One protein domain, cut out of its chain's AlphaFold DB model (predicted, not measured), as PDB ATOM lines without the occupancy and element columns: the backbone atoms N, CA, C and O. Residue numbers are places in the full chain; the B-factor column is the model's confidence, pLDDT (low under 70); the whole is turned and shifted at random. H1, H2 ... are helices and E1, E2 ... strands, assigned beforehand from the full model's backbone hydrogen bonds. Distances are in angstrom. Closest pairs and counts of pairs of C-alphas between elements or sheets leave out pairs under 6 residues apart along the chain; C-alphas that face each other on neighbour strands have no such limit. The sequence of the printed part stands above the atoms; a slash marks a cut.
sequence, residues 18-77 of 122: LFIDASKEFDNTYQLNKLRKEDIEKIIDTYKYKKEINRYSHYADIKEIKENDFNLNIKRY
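This is residues 18 to 77 of the 122 residues of the protein "N-6 DNA methylase" of Methanosphaera sp (UniProt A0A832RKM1). A short antiparallel sheet, E1 and E2, sits in the middle, with H1 toward one end and small H2 toward the other. Residues 21 to 36 loop out before H1, and residues 68 to 77 fold back from H2. The 60 printed residues, in the order E1, H1, E2, H2, are mixed, under half in named elements, loose with a radius of gyration of the C-alphas of 13.4 A, spanning 40 by 24 by 15 A.

E1, residues 18 to 20, and E2, residues 57 to 60, are antiparallel at 156 degrees; N 19 and O 58, 2.9 A apart, are within hydrogen-bond range. The closest C-alphas of E1 and H1, residues 37 to 49, are those of Leu 18 and Tyr 47, 7.4 A apart. H2, residues 62 to 67, is apart from E1 and H1. In H1 and H2 every O i to N i+4 pair is within hydrogen-bond range.

From first to last C-alpha, E1 measures 6.5 A, H1 18.1 A, E2 9.6 A and H2 8.6 A. C-alpha 18 is at (40.862, 67.674, 55.758), C-alpha 67 at (56.538, 66.994, 58.861).

The farthest C-alphas, of Gln 31 and Lys 63, are 41.2 A apart. E1 to H1 is a long link. The printed part has no cut, and no printed residue is under 70 in pLDDT.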
ATOM      1  N   LEU A  18      41.786  67.712  54.634       96.62
ATOM      2  CA  LEU A  18      40.862  67.674  55.758       96.62
ATOM      3  C   LEU A  18      40.791  66.246  56.298       96.62
ATOM      4  O   LEU A  18      40.396  65.330  55.573       96.62
ATOM      5  N   PHE A  19      41.126  66.076  57.568       97.00
ATOM      6  CA  PHE A  19      40.918  64.846  58.316       97.00
ATOM      7  C   PHE A  19      39.625  64.967  59.121       97.00
ATOM      8  O   PHE A  19      39.393  65.993  59.756       97.00
ATOM      9  N   ILE A  20      38.782  63.934  59.083       96.69
ATOM     10  CA  ILE A  20      37.529  63.857  59.847       96.69
ATOM     11  C   ILE A  20      37.482  62.500  60.546       96.69
ATOM     12  O   ILE A  20      37.518  61.465  59.877       96.69
ATOM     13  N   ASP A  21      37.391  62.502  61.873       95.31
ATOM     14  CA  ASP A  21      37.195  61.300  62.672       95.31
ATOM     15  C   ASP A  21      35.708  61.080  62.957       95.31
ATOM     16  O   ASP A  21      35.143  61.589  63.920       95.31
ATOM     17  N   ALA A  22      35.081  60.268  62.112       93.44
ATOM     18  CA  ALA A  22      33.700  59.840  62.283       93.44
ATOM     19  C   ALA A  22      33.563  58.564  63.140       93.44
ATOM     20  O   ALA A  22      32.511  57.925  63.129       93.44
ATOM     21  N   SER A  23      34.603  58.155  63.880       91.00
ATOM     22  CA  SER A  23      34.611  56.897  64.642       91.00
ATOM     23  C   SER A  23      33.582  56.816  65.770       91.00
ATOM     24  O   SER A  23      33.389  55.728  66.299       91.00
ATOM     25  N   LYS A  24      32.926  57.923  66.138       90.00
ATOM     26  CA  LYS A  24      31.817  57.972  67.110       90.00
ATOM     27  C   LYS A  24      30.469  58.347  66.475       90.00
ATOM     28  O   LYS A  24      29.463  58.396  67.174       90.00
ATOM     29  N   GLU A  25      30.439  58.608  65.169       91.56
ATOM     30  CA  GLU A  25      29.263  59.109  64.445       91.56
ATOM     31  C   GLU A  25      28.463  57.946  63.853       91.56
ATOM     32  O   GLU A  25      28.404  57.763  62.638       91.56
ATOM     33  N   PHE A  26      27.917  57.092  64.715       91.69
ATOM     34  CA  PHE A  26      27.025  56.011  64.310       91.69
ATOM     35  C   PHE A  26      26.165  55.546  65.485       91.69
ATOM     36  O   PHE A  26      26.493  55.750  66.653       91.69
ATOM     37  N   ASP A  27      25.078  54.860  65.161       89.00
ATOM     38  CA  ASP A  27      24.248  54.154  66.121       89.00
ATOM     39  C   ASP A  27      24.825  52.757  66.402       89.00
ATOM     40  O   ASP A  27      24.928  51.916  65.500       89.00
ATOM     41  N   ASN A  28      25.207  52.525  67.659       85.38
ATOM     42  CA  ASN A  28      25.774  51.269  68.151       85.38
ATOM     43  C   ASN A  28      24.720  50.282  68.686       85.38
ATOM     44  O   ASN A  28      25.087  49.205  69.152       85.38
ATOM     45  N   THR A  29      23.430  50.632  68.642       84.69
ATOM     46  CA  THR A  29      22.340  49.769  69.127       84.69
ATOM     47  C   THR A  29      22.031  48.604  68.184       84.69
ATOM     48  O   THR A  29      21.402  47.627  68.588       84.69
ATOM     49  N   TYR A  30      22.494  48.672  66.935       76.19
ATOM     50  CA  TYR A  30      22.292  47.640  65.921       76.19
ATOM     51  C   TYR A  30      23.504  46.708  65.803       76.19
ATOM     52  O   TYR A  30      24.644  47.101  66.034       76.19
ATOM     53  N   GLN A  31      23.265  45.470  65.353       80.44
ATOM     54  CA  GLN A  31      24.326  44.480  65.099       80.44
ATOM     55  C   GLN A  31      25.335  44.941  64.029       80.44
ATOM     56  O   GLN A  31      26.473  44.477  63.999       80.44
ATOM     57  N   LEU A  32      24.915  45.859  63.156       84.06
ATOM     58  CA  LEU A  32      25.767  46.552  62.200       84.06
ATOM     59  C   LEU A  32      25.740  48.046  62.510       84.06
ATOM     60  O   LEU A  32      24.665  48.611  62.708       84.06
ATOM     61  N   ASN A  33      26.910  48.685  62.482       85.50
ATOM     62  CA  ASN A  33      27.027  50.131  62.650       85.50
ATOM     63  C   ASN A  33      26.139  50.845  61.624       85.50
ATOM     64  O   ASN A  33      26.306  50.658  60.414       85.50
ATOM     65  N   LYS A  34      25.212  51.675  62.102       89.31
ATOM     66  CA  LYS A  34      24.289  52.423  61.249       89.31
ATOM     67  C   LYS A  34      24.570  53.912  61.367       89.31
ATOM     68  O   LYS A  34      24.473  54.472  62.450       89.31
ATOM     69  N   LEU A  35      24.875  54.563  60.247       91.19
ATOM     70  CA  LEU A  35      24.966  56.022  60.211       91.19
ATOM     71  C   LEU A  35      23.559  56.614  60.348       91.19
ATOM     72  O   LEU A  35      22.674  56.311  59.537       91.19
ATOM     73  N   ARG A  36      23.334  57.439  61.372       94.50
ATOM     74  CA  ARG A  36      22.090  58.200  61.520       94.50
ATOM     75  C   ARG A  36      22.112  59.388  60.568       94.50
ATOM     76  O   ARG A  36      23.147  59.779  60.034       94.50
ATOM     77  N   LYS A  37      20.945  59.997  60.366       95.69
ATOM     78  CA  LYS A  37      20.827  61.184  59.513       95.69
ATOM     79  C   LYS A  37      21.679  62.349  60.042       95.69
ATOM     80  O   LYS A  37      22.383  62.975  59.262       95.69
ATOM     81  N   GLU A  38      21.665  62.561  61.357       96.31
ATOM     82  CA  GLU A  38      22.473  63.576  62.049       96.31
ATOM     83  C   GLU A  38      23.987  63.363  61.874       96.31
ATOM     84  O   GLU A  38      24.709  64.317  61.583       96.31
ATOM     85  N   ASP A  39      24.457  62.112  61.953       96.00
ATOM     86  CA  ASP A  39      25.866  61.752  61.747       96.00
ATOM     87  C   ASP A  39      26.314  62.132  60.325       96.00
ATOM     88  O   ASP A  39      27.353  62.760  60.115       96.00
ATOM     89  N   ILE A  40      25.490  61.778  59.333       95.56
ATOM     90  CA  ILE A  40      25.745  62.065  57.918       95.56
ATOM     91  C   ILE A  40      25.775  63.574  57.674       95.56
ATOM     92  O   ILE A  40      26.698  64.069  57.025       95.56
ATOM     93  N   GLU A  41      24.790  64.307  58.193       97.25
ATOM     94  CA  GLU A  41      24.709  65.763  58.060       97.25
ATOM     95  C   GLU A  41      25.947  66.439  58.659       97.25
ATOM     96  O   GLU A  41      26.575  67.264  57.993       97.25
ATOM     97  N   LYS A  42      26.386  66.017  59.850       97.06
ATOM     98  CA  LYS A  42      27.600  66.532  60.497       97.06
ATOM     99  C   LYS A  42      28.863  66.272  59.673       97.06
ATOM    100  O   LYS A  42      29.674  67.188  59.497       97.06
ATOM    101  N   ILE A  43      29.032  65.059  59.142       96.62
ATOM    102  CA  ILE A  43      30.180  64.702  58.289       96.62
ATOM    103  C   ILE A  43      30.179  65.560  57.017       96.62
ATOM    104  O   ILE A  43      31.208  66.140  56.656       96.62
ATOM    105  N   ILE A  44      29.025  65.676  56.351       96.56
ATOM    106  CA  ILE A  44      28.875  66.448  55.111       96.56
ATOM    107  C   ILE A  44      29.144  67.929  55.353       96.56
ATOM    108  O   ILE A  44      29.891  68.536  54.586       96.56
ATOM    109  N   ASP A  45      28.584  68.514  56.408       97.56
ATOM    110  CA  ASP A  45      28.801  69.920  56.738       97.56
ATOM    111  C   ASP A  45      30.267  70.198  57.057       97.56
ATOM    112  O   ASP A  45      30.835  71.194  56.601       97.56
ATOM    113  N   THR A  46      30.911  69.301  57.797       97.25
ATOM    114  CA  THR A  46      32.334  69.433  58.118       97.25
ATOM    115  C   THR A  46      33.183  69.386  56.853       97.25
ATOM    116  O   THR A  46      34.041  70.249  56.664       97.25
ATOM    117  N   TYR A  47      32.896  68.454  55.941       95.88
ATOM    118  CA  TYR A  47      33.566  68.357  54.646       95.88
ATOM    119  C   TYR A  47      33.326  69.589  53.760       95.88
ATOM    120  O   TYR A  47      34.275  70.192  53.254       95.88
ATOM    121  N   LYS A  48      32.062  69.988  53.586       95.25
ATOM    122  CA  LYS A  48      31.636  71.062  52.677       95.25
ATOM    123  C   LYS A  48      32.237  72.410  53.058       95.25
ATOM    124  O   LYS A  48      32.650  73.164  52.181       95.25
ATOM    125  N   TYR A  49      32.279  72.701  54.354       95.69
ATOM    126  CA  TYR A  49      32.761  73.975  54.880       95.69
ATOM    127  C   TYR A  49      34.200  73.908  55.407       95.69
ATOM    128  O   TYR A  49      34.695  74.917  55.896       95.69
ATOM    129  N   LYS A  50      34.868  72.747  55.301       93.81
ATOM    130  CA  LYS A  50      36.218  72.493  55.838       93.81
ATOM    131  C   LYS A  50      36.371  72.953  57.291       93.81
ATOM    132  O   LYS A  50      37.345  73.611  57.641       93.81
ATOM    133  N   LYS A  51      35.371  72.654  58.124       95.75
ATOM    134  CA  LYS A  51      35.355  73.091  59.526       95.75
ATOM    135  C   LYS A  51      36.429  72.342  60.307       95.75
ATOM    136  O   LYS A  51      36.495  71.116  60.228       95.75
ATOM    137  N   GLU A  52      37.201  73.069  61.101       95.88
ATOM    138  CA  GLU A  52      38.023  72.489  62.160       95.88
ATOM    139  C   GLU A  52      37.189  72.417  63.433       95.88
ATOM    140  O   GLU A  52      36.652  73.418  63.909       95.88
ATOM    141  N   ILE A  53      37.014  71.204  63.943       94.88
ATOM    142  CA  ILE A  53      36.181  70.924  65.105       94.88
ATOM    143  C   ILE A  53      37.047  70.140  66.075       94.88
ATOM    144  O   ILE A  53      37.568  69.076  65.737       94.88
ATOM    145  N   ASN A  54      37.187  70.665  67.292       92.19
ATOM    146  CA  ASN A  54      38.026  70.063  68.320       92.19
ATOM    147  C   ASN A  54      37.704  68.568  68.492       92.19
ATOM    148  O   ASN A  54      36.541  68.192  68.634       92.19
ATOM    149  N   ARG A  55      38.749  67.732  68.482       92.06
ATOM    150  CA  ARG A  55      38.690  66.262  68.594       92.06
ATOM    151  C   ARG A  55      37.934  65.530  67.480       92.06
ATOM    152  O   ARG A  55      37.734  64.326  67.599       92.06
ATOM    153  N   TYR A  56      37.525  66.223  66.419       95.19
ATOM    154  CA  TYR A  56      36.711  65.651  65.348       95.19
ATOM    155  C   TYR A  56      37.307  65.881  63.961       95.19
ATOM    156  O   TYR A  56      37.364  64.952  63.164       95.19
ATOM    157  N   SER A  57      37.777  67.087  63.656       96.69
ATOM    158  CA  SER A  57      38.352  67.393  62.348       96.69
ATOM    159  C   SER A  57      39.508  68.374  62.434       96.69
ATOM    160  O   SER A  57      39.511  69.274  63.271       96.69
ATOM    161  N   HIS A  58      40.469  68.201  61.531       97.25
ATOM    162  CA  HIS A  58      41.663  69.037  61.416       97.25
ATOM    163  C   HIS A  58      42.018  69.238  59.946       97.25
ATOM    164  O   HIS A  58      41.986  68.278  59.166       97.25
ATOM    165  N   TYR A  59      42.327  70.470  59.545       96.31
ATOM    166  CA  TYR A  59      42.738  70.780  58.182       96.31
ATOM    167  C   TYR A  59      44.255  70.948  58.125       96.31
ATOM    168  O   TYR A  59      44.792  72.034  58.319       96.31
ATOM    169  N   ALA A  60      44.950  69.860  57.797       96.31
ATOM    170  CA  ALA A  60      46.403  69.866  57.738       96.31
ATOM    171  C   ALA A  60      46.898  70.456  56.419       96.31
ATOM    172  O   ALA A  60      46.482  70.030  55.330       96.31
ATOM    173  N   ASP A  61      47.828  71.402  56.494       95.62
ATOM    174  CA  ASP A  61      48.505  71.910  55.307       95.62
ATOM    175  C   ASP A  61      49.568  70.917  54.787       95.62
ATOM    176  O   ASP A  61      49.903  69.907  55.411       95.62
ATOM    177  N   ILE A  62      50.106  71.172  53.591       94.19
ATOM    178  CA  ILE A  62      51.116  70.286  52.990       94.19
ATOM    179  C   ILE A  62      52.418  70.248  53.806       94.19
ATOM    180  O   ILE A  62      53.133  69.245  53.751       94.19
ATOM    181  N   LYS A  63      52.744  71.311  54.552       95.38
ATOM    182  CA  LYS A  63      53.958  71.362  55.374       95.38
ATOM    183  C   LYS A  63      53.811  70.433  56.572       95.38
ATOM    184  O   LYS A  63      54.665  69.574  56.749       95.38
ATOM    185  N   GLU A  64      52.695  70.514  57.285       95.88
ATOM    186  CA  GLU A  64      52.337  69.628  58.391       95.88
ATOM    187  C   GLU A  64      52.297  68.162  57.937       95.88
ATOM    188  O   GLU A  64      52.795  67.263  58.616       95.88
ATOM    189  N   ILE A  65      51.747  67.890  56.749       95.94
ATOM    190  CA  ILE A  65      51.739  66.535  56.183       95.94
ATOM    191  C   ILE A  65      53.166  66.039  55.926       95.94
ATOM    192  O   ILE A  65      53.466  64.876  56.196       95.94
ATOM    193  N   LYS A  66      54.048  66.907  55.423       95.50
ATOM    194  CA  LYS A  66      55.454  66.575  55.179       95.50
ATOM    195  C   LYS A  66      56.225  66.355  56.483       95.50
ATOM    196  O   LYS A  66      57.028  65.433  56.538       95.50
ATOM    197  N   GLU A  67      55.970  67.159  57.513       96.75
ATOM    198  CA  GLU A  67      56.538  66.994  58.861       96.75
ATOM    199  C   GLU A  67      56.110  65.673  59.510       96.75
ATOM    200  O   GLU A  67      56.864  65.078  60.272       96.75
ATOM    201  N   ASN A  68      54.925  65.176  59.152       96.06
ATOM    202  CA  ASN A  68      54.424  63.862  59.544       96.06
ATOM    203  C   ASN A  68      54.850  62.727  58.586       96.06
ATOM    204  O   ASN A  68      54.198  61.683  58.558       96.06
ATOM    205  N   ASP A  69      55.899  62.912  57.776       96.88
ATOM    206  CA  ASP A  69      56.420  61.924  56.815       96.88
ATOM    207  C   ASP A  69      55.363  61.396  55.826       96.88
ATOM    208  O   ASP A  69      55.373  60.228  55.430       96.88
ATOM    209  N   PHE A  70      54.404  62.246  55.442       94.88
ATOM    210  CA  PHE A  70      53.243  61.882  54.619       94.88
ATOM    211  C   PHE A  70      52.382  60.752  55.214       94.88
ATOM    212  O   PHE A  70      51.615  60.092  54.506       94.88
ATOM    213  N   ASN A  71      52.466  60.528  56.526       95.12
ATOM    214  CA  ASN A  71      51.688  59.522  57.228       95.12
ATOM    215  C   ASN A  71      50.269  60.027  57.500       95.12
ATOM    216  O   ASN A  71      50.019  60.704  58.490       95.12
ATOM    217  N   LEU A  72      49.321  59.621  56.656       93.88
ATOM    218  CA  LEU A  72      47.918  60.046  56.721       93.88
ATOM    219  C   LEU A  72      47.092  59.350  57.825       93.88
ATOM    220  O   LEU A  72      45.862  59.327  57.757       93.88
ATOM    221  N   ASN A  73      47.731  58.740  58.827       92.81
ATOM    222  CA  ASN A  73      47.011  58.160  59.956       92.81
ATOM    223  C   ASN A  73      46.316  59.268  60.754       92.81
ATOM    224  O   ASN A  73      46.967  60.150  61.309       92.81
ATOM    225  N   ILE A  74      44.992  59.173  60.863       91.75
ATOM    226  CA  ILE A  74      44.153  60.204  61.472       91.75
ATOM    227  C   ILE A  74      44.550  60.576  62.905       91.75
ATOM    228  O   ILE A  74      44.442  61.741  63.272       91.75
ATOM    229  N   LYS A  75      45.093  59.632  63.690       91.25
ATOM    230  CA  LYS A  75      45.537  59.889  65.072       91.25
ATOM    231  C   LYS A  75      46.674  60.910  65.172       91.25
ATOM    232  O   LYS A  75      46.958  61.380  66.267       91.25
ATOM    233  N   ARG A  76      47.345  61.219  64.058       93.44
ATOM    234  CA  ARG A  76      48.385  62.256  63.986       93.44
ATOM    235  C   ARG A  76      47.816  63.665  63.855       93.44
ATOM    236  O   ARG A  76      48.478  64.604  64.265       93.44
ATOM    237  N   TYR A  77      46.605  63.788  63.319       94.81
ATOM    238  CA  TYR A  77      45.988  65.069  62.966       94.81
ATOM    239  C   TYR A  77      44.796  65.406  63.856       94.81
ATOM    240  O   TYR A  77      44.549  66.564  64.162       94.81
TER     241      TYR A  77